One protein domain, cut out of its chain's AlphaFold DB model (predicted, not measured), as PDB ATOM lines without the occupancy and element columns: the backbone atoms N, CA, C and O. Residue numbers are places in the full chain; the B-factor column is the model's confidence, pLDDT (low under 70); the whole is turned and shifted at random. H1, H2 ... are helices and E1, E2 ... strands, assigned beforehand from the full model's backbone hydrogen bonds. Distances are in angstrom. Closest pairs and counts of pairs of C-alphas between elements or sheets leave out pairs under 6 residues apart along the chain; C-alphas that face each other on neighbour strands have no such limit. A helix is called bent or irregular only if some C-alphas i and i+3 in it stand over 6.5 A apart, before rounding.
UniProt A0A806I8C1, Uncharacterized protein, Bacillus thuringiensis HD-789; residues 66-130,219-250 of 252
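Overview. This is residues 66 to 130 and 219 to 250 of the 252 residues of an uncharacterized protein of Bacillus thuringiensis HD-789 (UniProt A0A806I8C1). One twisted sheet of seven strands curls round a single helix, H1, which covers one face while the other face is bare. The long hairpin E6 and E7 reaches past the rest of the sheet, with short E5 at its far edge. The printed part has 97 residues, in the order E1 E2 H1 E3 E4 E5 E6 E7; the sheet order is E2 E1 E3 E4 E7 E6 E5, all antiparallel. The class is mixed, helices and strands; the whole is compact, with a radius of gyration of the C-alphas of 13.1 A and spans of 35 by 27 by 26 A.

Along the chain. E4, residues 122 to 129, is 20.8 A long and bends by 55 degrees at residue 125. E3 is residues 107 to 113, 18.4 A. E1, residues 66 to 71, 16.6 A, begins at C-alpha 66 (183.935, 204.552, 166.457); E2 is residues 77 to 83, 16.2 A. E7, residues 240 to 249, 29.0 A, ends at C-alpha 249 (191.438, 218.216, 163.226). E6 is residues 226 to 237, 32.3 A, and E5 residues 219 to 222, 9.6 A. H1, residues 88 to 101, 20.7 A, is only just irregular: C-alphas 89 and 92 are 6.9 A apart.

Arrangement. Within hydrogen-bond range are N 110 and O 125 of hairpin E3 and E4, 2.9 A; N 69 and O 109 of E1 and E3, 2.8 A; N 68 and O 81 of hairpin E1 and E2, 2.9 A; N 126 and O 245 of E4 and E7, 2.9 A; N 233 and O 244 of hairpin E6 and E7, 2.7 A; and N 220 and O 228 of hairpin E5 and E6, 2.8 A. E5, E6 and E7 form a meander, each strand the antiparallel neighbour of the one before. H1 is on the sheet, in two layers, a helix on one face of a sheet; its closest C-alphas to E3 are those of Leu 99 and Val 108, 5.8 A, and to E4 those of Thr 92 and Val 125, 6.3 A. E2, H1 and E3 form a split strand-helix-strand unit, two strands running the same way with E1 between them, its crossover right-handed. In H1, 8 of 10 O i to N i+4 pairs are within range. E2 and E6 are apart.

Size, cuts and confidence. The C-alphas farthest apart, Met 117 and Arg 238, are 38.8 A from each other. Residues 131 to 218 are not printed; C-alphas 130 and 219 are 22.0 A apart across the cut. Of the links printed whole, E3 to E4 is short and the others are tight. Mean pLDDT of the printed part is 79.3, with residue 75 and residues 85 to 86, 115 to 120 and 222 to 225 under 70.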
ATOM      1  N   TYR A  66     184.372 204.052 167.763       84.44
ATOM      2  CA  TYR A  66     183.935 204.552 166.457       84.44
ATOM      3  C   TYR A  66     182.605 203.954 166.071       84.44
ATOM      4  O   TYR A  66     182.290 202.813 166.419       84.44
ATOM      5  N   VAL A  67     181.838 204.725 165.316       83.56
ATOM      6  CA  VAL A  67     180.573 204.290 164.748       83.56
ATOM      7  C   VAL A  67     180.527 204.649 163.276       83.56
ATOM      8  O   VAL A  67     180.976 205.715 162.860       83.56
ATOM      9  N   VAL A  68     179.979 203.735 162.489       85.44
ATOM     10  CA  VAL A  68     179.616 203.985 161.103       85.44
ATOM     11  C   VAL A  68     178.103 204.035 161.026       85.44
ATOM     12  O   VAL A  68     177.429 203.061 161.371       85.44
ATOM     13  N   ASN A  69     177.591 205.168 160.562       85.56
ATOM     14  CA  ASN A  69     176.181 205.381 160.283       85.56
ATOM     15  C   ASN A  69     175.970 205.393 158.770       85.56
ATOM     16  O   ASN A  69     176.688 206.097 158.063       85.56
ATOM     17  N   ALA A  70     174.992 204.643 158.271       83.75
ATOM     18  CA  ALA A  70     174.540 204.700 156.888       83.75
ATOM     19  C   ALA A  70     173.108 205.229 156.833       83.75
ATOM     20  O   ALA A  70     172.282 204.921 157.696       83.75
ATOM     21  N   TYR A  71     172.824 206.023 155.808       84.00
ATOM     22  CA  TYR A  71     171.587 206.771 155.663       84.00
ATOM     23  C   TYR A  71     170.959 206.503 154.296       84.00
ATOM     24  O   TYR A  71     171.672 206.374 153.294       84.00
ATOM     25  N   GLY A  72     169.629 206.410 154.281       78.56
ATOM     26  CA  GLY A  72     168.826 206.233 153.071       78.56
ATOM     27  C   GLY A  72     168.393 207.551 152.425       78.56
ATOM     28  O   GLY A  72     168.776 208.631 152.877       78.56
ATOM     29  N   GLU A  73     167.545 207.441 151.400       71.12
ATOM     30  CA  GLU A  73     167.094 208.549 150.535       71.12
ATOM     31  C   GLU A  73     166.365 209.689 151.271       71.12
ATOM     32  O   GLU A  73     166.416 210.842 150.856       71.12
ATOM     33  N   HIS A  74     165.714 209.405 152.404       70.06
ATOM     34  CA  HIS A  74     165.005 210.417 153.203       70.06
ATOM     35  C   HIS A  74     165.841 210.925 154.389       70.06
ATOM     36  O   HIS A  74     165.313 211.524 155.324       70.06
ATOM     37  N   GLY A  75     167.152 210.666 154.385       67.31
ATOM     38  CA  GLY A  75     168.060 211.071 155.459       67.31
ATOM     39  C   GLY A  75     167.907 210.266 156.751       67.31
ATOM     40  O   GLY A  75     168.574 210.566 157.737       67.31
ATOM     41  N   GLN A  76     167.077 209.222 156.765       75.50
ATOM     42  CA  GLN A  76     166.942 208.330 157.908       75.50
ATOM     43  C   GLN A  76     168.196 207.468 158.071       75.50
ATOM     44  O   GLN A  76     168.702 206.899 157.101       75.50
ATOM     45  N   CYS A  77     168.683 207.341 159.307       77.75
ATOM     46  CA  CYS A  77     169.745 206.395 159.636       77.75
ATOM     47  C   CYS A  77     169.186 204.970 159.522       77.75
ATOM     48  O   CYS A  77     168.348 204.561 160.324       77.75
ATOM     49  N   VAL A  78     169.624 204.235 158.501       80.31
ATOM     50  CA  VAL A  78     169.180 202.855 158.234       80.31
ATOM     51  C   VAL A  78     170.065 201.824 158.925       80.31
ATOM     52  O   VAL A  78     169.639 200.696 159.166       80.31
ATOM     53  N   LEU A  79     171.298 202.204 159.261       80.00
ATOM     54  CA  LEU A  79     172.266 201.329 159.904       80.00
ATOM     55  C   LEU A  79     173.210 202.152 160.773       80.00
ATOM     56  O   LEU A  79     173.813 203.108 160.298       80.00
ATOM     57  N   SER A  80     173.394 201.727 162.018       84.00
ATOM     58  CA  SER A  80     174.420 202.249 162.916       84.00
ATOM     59  C   SER A  80     175.190 201.079 163.510       84.00
ATOM     60  O   SER A  80     174.594 200.155 164.070       84.00
ATOM     61  N   LYS A  81     176.514 201.072 163.341       80.31
ATOM     62  CA  LYS A  81     177.364 199.964 163.780       80.31
ATOM     63  C   LYS A  81     178.660 200.478 164.387       80.31
ATOM     64  O   LYS A  81     179.385 201.239 163.749       80.31
ATOM     65  N   GLN A  82     178.984 200.012 165.592       81.69
ATOM     66  CA  GLN A  82     180.310 200.230 166.166       81.69
ATOM     67  C   GLN A  82     181.382 199.496 165.352       81.69
ATOM     68  O   GLN A  82     181.180 198.364 164.908       81.69
ATOM     69  N   THR A  83     182.523 200.146 165.157       77.00
ATOM     70  CA  THR A  83     183.665 199.588 164.429       77.00
ATOM     71  C   THR A  83     184.959 199.875 165.175       77.00
ATOM     72  O   THR A  83     185.070 200.857 165.904       77.00
ATOM     73  N   GLU A  84     185.951 199.021 164.966       76.19
ATOM     74  CA  GLU A  84     187.340 199.337 165.293       76.19
ATOM     75  C   GLU A  84     187.921 200.237 164.197       76.19
ATOM     76  O   GLU A  84     187.463 200.181 163.048       76.19
ATOM     77  N   ILE A  85     188.888 201.085 164.563       68.25
ATOM     78  CA  ILE A  85     189.544 202.036 163.658       68.25
ATOM     79  C   ILE A  85     190.295 201.279 162.563       68.25
ATOM     80  O   ILE A  85     191.271 200.591 162.869       68.25
ATOM     81  N   PRO A  86     189.951 201.485 161.288       64.06
ATOM     82  CA  PRO A  86     190.925 201.374 160.215       64.06
ATOM     83  C   PRO A  86     191.910 202.541 160.372       64.06
ATOM     84  O   PRO A  86     191.456 203.661 160.615       64.06
ATOM     85  N   LYS A  87     193.230 202.326 160.261       78.69
ATOM     86  CA  LYS A  87     194.240 203.414 160.375       78.69
ATOM     87  C   LYS A  87     193.818 204.633 159.538       78.69
ATOM     88  O   LYS A  87     193.076 204.459 158.589       78.69
ATOM     89  N   GLU A  88     194.290 205.850 159.830       76.44
ATOM     90  CA  GLU A  88     193.820 207.085 159.152       76.44
ATOM     91  C   GLU A  88     193.671 206.943 157.618       76.44
ATOM     92  O   GLU A  88     192.637 207.298 157.058       76.44
ATOM     93  N   TYR A  89     194.630 206.289 156.951       75.75
ATOM     94  CA  TYR A  89     194.594 206.026 155.503       75.75
ATOM     95  C   TYR A  89     193.513 205.026 155.027       75.75
ATOM     96  O   TYR A  89     193.188 204.976 153.846       75.75
ATOM     97  N   GLU A  90     192.960 204.208 155.918       83.19
ATOM     98  CA  GLU A  90     191.933 203.190 155.658       83.19
ATOM     99  C   GLU A  90     190.512 203.706 155.945       83.19
ATOM    100  O   GLU A  90     189.533 203.077 155.538       83.19
ATOM    101  N   GLN A  91     190.369 204.845 156.632       86.31
ATOM    102  CA  GLN A  91     189.069 205.399 157.032       86.31
ATOM    103  C   GLN A  91     188.177 205.721 155.826       86.31
ATOM    104  O   GLN A  91     186.995 205.367 155.810       86.31
ATOM    105  N   THR A  92     188.751 206.338 154.791       85.88
ATOM    106  CA  THR A  92     188.056 206.668 153.536       85.88
ATOM    107  C   THR A  92     187.605 205.414 152.798       85.88
ATOM    108  O   THR A  92     186.455 205.332 152.370       85.88
ATOM    109  N   THR A  93     188.478 204.405 152.725       85.69
ATOM    110  CA  THR A  93     188.170 203.102 152.116       85.69
ATOM    111  C   THR A  93     187.012 202.434 152.850       85.69
ATOM    112  O   THR A  93     186.050 202.004 152.225       85.69
ATOM    113  N   LYS A  94     187.033 202.434 154.187       86.19
ATOM    114  CA  LYS A  94     185.967 201.844 155.001       86.19
ATOM    115  C   LYS A  94     184.615 202.530 154.800       86.19
ATOM    116  O   LYS A  94     183.595 201.848 154.693       86.19
ATOM    117  N   ALA A  95     184.602 203.865 154.776       88.19
ATOM    118  CA  ALA A  95     183.386 204.637 154.535       88.19
ATOM    119  C   ALA A  95     182.833 204.371 153.127       88.19
ATOM    120  O   ALA A  95     181.628 204.159 152.971       88.19
ATOM    121  N   LEU A  96     183.716 204.309 152.125       87.81
ATOM    122  CA  LEU A  96     183.351 203.984 150.753       87.81
ATOM    123  C   LEU A  96     182.784 202.564 150.651       87.81
ATOM    124  O   LEU A  96     181.675 202.404 150.157       87.81
ATOM    125  N   ASP A  97     183.466 201.550 151.183       88.06
ATOM    126  CA  ASP A  97     182.997 200.157 151.167       88.06
ATOM    127  C   ASP A  97     181.597 200.021 151.775       88.06
ATOM    128  O   ASP A  97     180.727 199.352 151.214       88.06
ATOM    129  N   MET A  98     181.346 200.703 152.895       87.50
ATOM    130  CA  MET A  98     180.034 200.706 153.543       87.50
ATOM    131  C   MET A  98     178.960 201.395 152.692       87.50
ATOM    132  O   MET A  98     177.819 200.925 152.622       87.50
ATOM    133  N   LEU A  99     179.308 202.499 152.025       89.00
ATOM    134  CA  LEU A  99     178.397 203.176 151.104       89.00
ATOM    135  C   LEU A  99     178.081 202.271 149.907       89.00
ATOM    136  O   LEU A  99     176.942 202.226 149.444       89.00
ATOM    137  N   MET A 100     179.071 201.518 149.432       87.81
ATOM    138  CA  MET A 100     178.931 200.612 148.298       87.81
ATOM    139  C   MET A 100     178.219 199.304 148.652       87.81
ATOM    140  O   MET A 100     177.718 198.652 147.736       87.81
ATOM    141  N   PHE A 101     178.161 198.920 149.929       84.94
ATOM    142  CA  PHE A 101     177.625 197.633 150.377       84.94
ATOM    143  C   PHE A 101     176.129 197.446 150.085       84.94
ATOM    144  O   PHE A 101     175.739 196.367 149.644       84.94
ATOM    145  N   ALA A 102     175.298 198.473 150.291       77.12
ATOM    146  CA  ALA A 102     173.852 198.379 150.075       77.12
ATOM    147  C   ALA A 102     173.357 199.459 149.116       77.12
ATOM    148  O   ALA A 102     173.681 200.630 149.292       77.12
ATOM    149  N   ASP A 103     172.548 199.084 148.123       75.25
ATOM    150  CA  ASP A 103     172.165 199.969 147.012       75.25
ATOM    151  C   ASP A 103     171.428 201.238 147.455       75.25
ATOM    152  O   ASP A 103     171.681 202.302 146.901       75.25
ATOM    153  N   HIS A 104     170.631 201.153 148.520       78.31
ATOM    154  CA  HIS A 104     169.819 202.252 149.052       78.31
ATOM    155  C   HIS A 104     170.581 203.224 149.974       78.31
ATOM    156  O   HIS A 104     169.993 204.186 150.460       78.31
ATOM    157  N   HIS A 105     171.862 202.976 150.275       83.38
ATOM    158  CA  HIS A 105     172.666 203.942 151.025       83.38
ATOM    159  C   HIS A 105     173.040 205.129 150.132       83.38
ATOM    160  O   HIS A 105     173.742 204.948 149.131       83.38
ATOM    161  N   GLU A 106     172.642 206.331 150.538       85.44
ATOM    162  CA  GLU A 106     173.013 207.584 149.871       85.44
ATOM    163  C   GLU A 106     174.089 208.359 150.627       85.44
ATOM    164  O   GLU A 106     174.821 209.137 150.022       85.44
ATOM    165  N   LYS A 107     174.217 208.135 151.937       89.38
ATOM    166  CA  LYS A 107     175.207 208.798 152.789       89.38
ATOM    167  C   LYS A 107     175.748 207.817 153.823       89.38
ATOM    168  O   LYS A 107     175.002 207.018 154.383       89.38
ATOM    169  N   VAL A 108     177.041 207.890 154.103       90.06
ATOM    170  CA  VAL A 108     177.717 207.187 155.194       90.06
ATOM    171  C   VAL A 108     178.550 208.189 155.980       90.06
ATOM    172  O   VAL A 108     179.264 208.999 155.398       90.06
ATOM    173  N   LYS A 109     178.473 208.127 157.308       89.25
ATOM    174  CA  LYS A 109     179.314 208.895 158.226       89.25
ATOM    175  C   LYS A 109     180.111 207.930 159.095       89.25
ATOM    176  O   LYS A 109     179.521 207.126 159.815       89.25
ATOM    177  N   LEU A 110     181.436 208.007 159.025       89.75
ATOM    178  CA  LEU A 110     182.329 207.413 160.015       89.75
ATOM    179  C   LEU A 110     182.638 208.482 161.055       89.75
ATOM    180  O   LEU A 110     183.186 209.532 160.715       89.75
ATOM    181  N   CYS A 111     182.319 208.195 162.309       87.19
ATOM    182  CA  CYS A 111     182.532 209.121 163.403       87.19
ATOM    183  C   CYS A 111     183.318 208.486 164.545       87.19
ATOM    184  O   CYS A 111     183.155 207.305 164.860       87.19
ATOM    185  N   GLU A 112     184.119 209.312 165.203       85.25
ATOM    186  CA  GLU A 112     184.657 209.044 166.525       85.25
ATOM    187  C   GLU A 112     183.573 209.343 167.573       85.25
ATOM    188  O   GLU A 112     182.951 210.406 167.582       85.25
ATOM    189  N   ILE A 113     183.317 208.371 168.444       77.56
ATOM    190  CA  ILE A 113     182.492 208.539 169.635       77.56
ATOM    191  C   ILE A 113     183.365 209.238 170.668       77.56
ATOM    192  O   ILE A 113     184.324 208.662 171.184       77.56
ATOM    193  N   THR A 114     183.014 210.477 170.970       70.56
ATOM    194  CA  THR A 114     183.565 211.214 172.098       70.56
ATOM    195  C   THR A 114     182.787 210.786 173.351       70.56
ATOM    196  O   THR A 114     181.561 210.838 173.379       70.56
ATOM    197  N   ASP A 115     183.478 210.286 174.383       59.06
ATOM    198  CA  ASP A 115     182.850 209.760 175.617       59.06
ATOM    199  C   ASP A 115     182.211 210.864 176.502       59.06
ATOM    200  O   ASP A 115     181.681 210.577 177.578       59.06
ATOM    201  N   ASP A 116     182.223 212.127 176.065       50.69
ATOM    202  CA  ASP A 116     181.548 213.219 176.763       50.69
ATOM    203  C   ASP A 116     180.056 213.199 176.430       50.69
ATOM    204  O   ASP A 116     179.658 213.425 175.286       50.69
ATOM    205  N   MET A 117     179.231 212.937 177.450       41.56
ATOM    206  CA  MET A 117     177.759 212.898 177.422       41.56
ATOM    207  C   MET A 117     177.134 214.261 177.057       41.56
ATOM    208  O   MET A 117     176.421 214.874 177.854       41.56
ATOM    209  N   GLY A 118     177.431 214.747 175.856       47.62
ATOM    210  CA  GLY A 118     177.116 216.088 175.381       47.62
ATOM    211  C   GLY A 118     177.815 216.498 174.080       47.62
ATOM    212  O   GLY A 118     177.378 217.479 173.485       47.62
ATOM    213  N   MET A 119     178.835 215.774 173.596       52.22
ATOM    214  CA  MET A 119     179.393 216.012 172.258       52.22
ATOM    215  C   MET A 119     178.851 214.974 171.268       52.22
ATOM    216  O   MET A 119     179.073 213.777 171.462       52.22
ATOM    217  N   PRO A 120     178.118 215.384 170.217       58.38
ATOM    218  CA  PRO A 120     177.695 214.455 169.185       58.38
ATOM    219  C   PRO A 120     178.921 213.904 168.445       58.38
ATOM    220  O   PRO A 120     179.975 214.534 168.378       58.38
ATOM    221  N   LEU A 121     178.747 212.701 167.906       70.44
ATOM    222  CA  LEU A 121     179.688 211.964 167.066       70.44
ATOM    223  C   LEU A 121     180.609 212.874 166.233       70.44
ATOM    224  O   LEU A 121     180.139 213.545 165.315       70.44
ATOM    225  N   LYS A 122     181.917 212.848 166.507       82.38
ATOM    226  CA  LYS A 122     182.921 213.647 165.794       82.38
ATOM    227  C   LYS A 122     183.159 213.048 164.401       82.38
ATOM    228  O   LYS A 122     183.701 211.943 164.319       82.38
ATOM    229  N   PRO A 123     182.746 213.707 163.303       86.44
ATOM    230  CA  PRO A 123     182.857 213.130 161.969       86.44
ATOM    231  C   PRO A 123     184.320 213.052 161.529       86.44
ATOM    232  O   PRO A 123     185.061 214.021 161.625       86.44
ATOM    233  N   LEU A 124     184.726 211.889 161.031       89.06
ATOM    234  CA  LEU A 124     186.055 211.669 160.454       89.06
ATOM    235  C   LEU A 124     185.994 211.559 158.939       89.06
ATOM    236  O   LEU A 124     186.854 212.084 158.241       89.06
ATOM    237  N   VAL A 125     184.975 210.863 158.436       90.56
ATOM    238  CA  VAL A 125     184.718 210.751 157.004       90.56
ATOM    239  C   VAL A 125     183.225 210.830 156.759       90.56
ATOM    240  O   VAL A 125     182.441 210.131 157.409       90.56
ATOM    241  N   ILE A 126     182.833 211.636 155.781       90.38
ATOM    242  CA  ILE A 126     181.472 211.672 155.258       90.38
ATOM    243  C   ILE A 126     181.533 211.295 153.782       90.38
ATOM    244  O   ILE A 126     182.193 211.957 152.994       90.38
ATOM    245  N   ALA A 127     180.848 210.221 153.410       90.06
ATOM    246  CA  ALA A 127     180.696 209.780 152.031       90.06
ATOM    247  C   ALA A 127     179.243 209.978 151.607       90.06
ATOM    248  O   ALA A 127     178.346 209.561 152.337       90.06
ATOM    249  N   TYR A 128     178.981 210.552 150.441       89.00
ATOM    250  CA  TYR A 128     177.623 210.630 149.910       89.00
ATOM    251  C   TYR A 128     177.585 210.523 148.394       89.00
ATOM    252  O   TYR A 128     178.489 210.962 147.684       89.00
ATOM    253  N   VAL A 129     176.514 209.906 147.906       85.81
ATOM    254  CA  VAL A 129     176.206 209.829 146.484       85.81
ATOM    255  C   VAL A 129     175.793 211.221 146.026       85.81
ATOM    256  O   VAL A 129     174.889 211.837 146.587       85.81
ATOM    257  N   VAL A 130     176.478 211.719 145.006       78.44
ATOM    258  CA  VAL A 130     176.116 212.967 144.346       78.44
ATOM    259  C   VAL A 130     174.908 212.686 143.448       78.44
ATOM    260  O   VAL A 130     174.978 211.774 142.610       78.44
ATOM    261  N   ILE A 219     190.226 224.647 154.819       77.50
ATOM    262  CA  ILE A 219     190.266 224.804 156.273       77.50
ATOM    263  C   ILE A 219     188.915 225.354 156.710       77.50
ATOM    264  O   ILE A 219     188.512 226.447 156.322       77.50
ATOM    265  N   VAL A 220     188.218 224.586 157.539       77.56
ATOM    266  CA  VAL A 220     186.893 224.929 158.047       77.56
ATOM    267  C   VAL A 220     186.985 225.152 159.550       77.56
ATOM    268  O   VAL A 220     187.474 224.291 160.283       77.56
ATOM    269  N   GLU A 221     186.482 226.293 160.011       75.06
ATOM    270  CA  GLU A 221     186.316 226.584 161.434       75.06
ATOM    271  C   GLU A 221     184.968 226.027 161.914       75.06
ATOM    272  O   GLU A 221     183.903 226.411 161.424       75.06
ATOM    273  N   ASP A 222     185.012 225.075 162.844       66.94
ATOM    274  CA  ASP A 222     183.837 224.444 163.439       66.94
ATOM    275  C   ASP A 222     183.665 224.942 164.881       66.94
ATOM    276  O   ASP A 222     184.593 224.880 165.688       66.94
ATOM    277  N   SER A 223     182.473 225.431 165.226       64.81
ATOM    278  CA  SER A 223     182.200 225.955 166.569       64.81
ATOM    279  C   SER A 223     182.349 224.904 167.670       64.81
ATOM    280  O   SER A 223     182.658 225.261 168.804       64.81
ATOM    281  N   ASP A 224     182.102 223.632 167.345       66.00
ATOM    282  CA  ASP A 224     182.137 222.527 168.302       66.00
ATOM    283  C   ASP A 224     183.522 221.839 168.333       66.00
ATOM    284  O   ASP A 224     183.896 221.268 169.359       66.00
ATOM    285  N   PHE A 225     184.312 221.916 167.250       68.88
ATOM    286  CA  PHE A 225     185.571 221.159 167.114       68.88
ATOM    287  C   PHE A 225     186.825 221.978 166.755       68.88
ATOM    288  O   PHE A 225     187.904 221.398 166.604       68.88
ATOM    289  N   GLY A 226     186.709 223.299 166.627       73.75
ATOM    290  CA  GLY A 226     187.798 224.178 166.207       73.75
ATOM    291  C   GLY A 226     188.150 224.031 164.725       73.75
ATOM    292  O   GLY A 226     187.335 223.600 163.908       73.75
ATOM    293  N   GLU A 227     189.374 224.405 164.361       82.00
ATOM    294  CA  GLU A 227     189.846 224.302 162.982       82.00
ATOM    295  C   GLU A 227     190.051 222.841 162.561       82.00
ATOM    296  O   GLU A 227     190.765 222.058 163.204       82.00
ATOM    297  N   ARG A 228     189.454 222.486 161.422       84.38
ATOM    298  CA  ARG A 228     189.700 221.221 160.737       84.38
ATOM    299  C   ARG A 228     190.071 221.458 159.283       84.38
ATOM    300  O   ARG A 228     189.454 222.259 158.588       84.38
ATOM    301  N   GLN A 229     191.042 220.698 158.808       83.75
ATOM    302  CA  GLN A 229     191.286 220.525 157.391       83.75
ATOM    303  C   GLN A 229     190.294 219.491 156.850       83.75
ATOM    304  O   GLN A 229     190.224 218.369 157.350       83.75
ATOM    305  N   VAL A 230     189.529 219.857 155.828       82.75
ATOM    306  CA  VAL A 230     188.649 218.944 155.098       82.75
ATOM    307  C   VAL A 230     189.298 218.646 153.760       82.75
ATOM    308  O   VAL A 230     189.475 219.544 152.943       82.75
ATOM    309  N   VAL A 231     189.660 217.386 153.537       81.56
ATOM    310  CA  VAL A 231     190.134 216.908 152.239       81.56
ATOM    311  C   VAL A 231     188.964 216.232 151.543       81.56
ATOM    312  O   VAL A 231     188.487 215.192 151.990       81.56
ATOM    313  N   SER A 232     188.494 216.847 150.467       79.50
ATOM    314  CA  SER A 232     187.355 216.381 149.687       79.50
ATOM    315  C   SER A 232     187.839 215.609 148.468       79.50
ATOM    316  O   SER A 232     188.790 216.009 147.795       79.50
ATOM    317  N   TYR A 233     187.169 214.501 148.187       79.31
ATOM    318  CA  TYR A 233     187.493 213.551 147.140       79.31
ATOM    319  C   TYR A 233     186.244 213.314 146.290       79.31
ATOM    320  O   TYR A 233     185.209 212.906 146.818       79.31
ATOM    321  N   LEU A 234     186.335 213.498 144.971       77.25
ATOM    322  CA  LEU A 234     185.285 213.062 144.044       77.25
ATOM    323  C   LEU A 234     185.679 211.736 143.388       77.25
ATOM    324  O   LEU A 234     186.648 211.679 142.631       77.25
ATOM    325  N   VAL A 235     184.918 210.674 143.659       79.00
ATOM    326  CA  VAL A 235     185.200 209.309 143.194       79.00
ATOM    327  C   VAL A 235     184.095 208.828 142.263       79.00
ATOM    328  O   VAL A 235     182.911 208.908 142.583       79.00
ATOM    329  N   ASN A 236     184.469 208.296 141.101       76.94
ATOM    330  CA  ASN A 236     183.526 207.637 140.202       76.94
ATOM    331  C   ASN A 236     183.338 206.171 140.620       76.94
ATOM    332  O   ASN A 236     184.298 205.407 140.672       76.94
ATOM    333  N   THR A 237     182.102 205.770 140.901       80.06
ATOM    334  CA  THR A 237     181.753 204.430 141.391       80.06
ATOM    335  C   THR A 237     180.601 203.830 140.580       80.06
ATOM    336  O   THR A 237     179.952 204.512 139.785       80.06
ATOM    337  N   ARG A 238     180.244 202.561 140.841       82.38
ATOM    338  CA  ARG A 238     179.026 201.952 140.260       82.38
ATOM    339  C   ARG A 238     177.725 202.682 140.641       82.38
ATOM    340  O   ARG A 238     176.741 202.561 139.918       82.38
ATOM    341  N   LYS A 239     177.718 203.454 141.736       77.38
ATOM    342  CA  LYS A 239     176.572 204.276 142.162       77.38
ATOM    343  C   LYS A 239     176.525 205.650 141.480       77.38
ATOM    344  O   LYS A 239     175.541 206.368 141.614       77.38
ATOM    345  N   GLY A 240     177.533 205.992 140.677       79.12
ATOM    346  CA  GLY A 240     177.750 207.334 140.145       79.12
ATOM    347  C   GLY A 240     178.892 208.026 140.881       79.12
ATOM    348  O   GLY A 240     179.786 207.362 141.411       79.12
ATOM    349  N   TYR A 241     178.867 209.354 140.908       80.88
ATOM    350  CA  TYR A 241     179.847 210.111 141.673       80.88
ATOM    351  C   TYR A 241     179.545 210.012 143.164       80.88
ATOM    352  O   TYR A 241     178.406 210.167 143.595       80.88
ATOM    353  N   VAL A 242     180.586 209.747 143.937       82.69
ATOM    354  CA  VAL A 242     180.571 209.794 145.391       82.69
ATOM    355  C   VAL A 242     181.518 210.902 145.806       82.69
ATOM    356  O   VAL A 242     182.681 210.899 145.398       82.69
ATOM    357  N   ARG A 243     181.023 211.835 146.616       84.56
ATOM    358  CA  ARG A 243     181.870 212.789 147.318       84.56
ATOM    359  C   ARG A 243     182.228 212.218 148.682       84.56
ATOM    360  O   ARG A 243     181.383 211.665 149.381       84.56
ATOM    361  N   LEU A 244     183.504 212.304 149.010       86.06
ATOM    362  CA  LEU A 244     184.112 211.811 150.233       86.06
ATOM    363  C   LEU A 244     184.823 212.992 150.880       86.06
ATOM    364  O   LEU A 244     185.784 213.491 150.317       86.06
ATOM    365  N   ASP A 245     184.380 213.415 152.050       87.50
ATOM    366  CA  ASP A 245     185.006 214.486 152.814       87.50
ATOM    367  C   ASP A 245     185.705 213.847 154.019       87.50
ATOM    368  O   ASP A 245     185.043 213.278 154.890       87.50
ATOM    369  N   ALA A 246     187.038 213.885 154.049       88.31
ATOM    370  CA  ALA A 246     187.855 213.393 155.157       88.31
ATOM    371  C   ALA A 246     188.310 214.566 156.031       88.31
ATOM    372  O   ALA A 246     188.900 215.525 155.534       88.31
ATOM    373  N   MET A 247     188.045 214.490 157.332       89.12
ATOM    374  CA  MET A 247     188.342 215.552 158.287       89.12
ATOM    375  C   MET A 247     189.613 215.248 159.079       89.12
ATOM    376  O   MET A 247     189.725 214.208 159.725       89.12
ATOM    377  N   LYS A 248     190.533 216.213 159.104       86.06
ATOM    378  CA  LYS A 248     191.706 216.232 159.975       86.06
ATOM    379  C   LYS A 248     191.631 217.432 160.910       86.06
ATOM    380  O   LYS A 248     191.634 218.575 160.468       86.06
ATOM    381  N   TYR A 249     191.569 217.176 162.207       83.19
ATOM    382  CA  TYR A 249     191.438 218.216 163.226       83.19
ATOM    383  C   TYR A 249     192.822 218.736 163.620       83.19
ATOM    384  O   TYR A 249     193.709 217.939 163.916       83.19
ATOM    385  N   LEU A 250     193.024 220.056 163.559       77.81
ATOM    386  CA  LEU A 250     194.361 220.668 163.633       77.81
ATOM    387  C   LEU A 250     194.804 221.020 165.061       77.81
ATOM    388  O   LEU A 250     195.998 221.169 165.302       77.81
TER     389      LEU A 250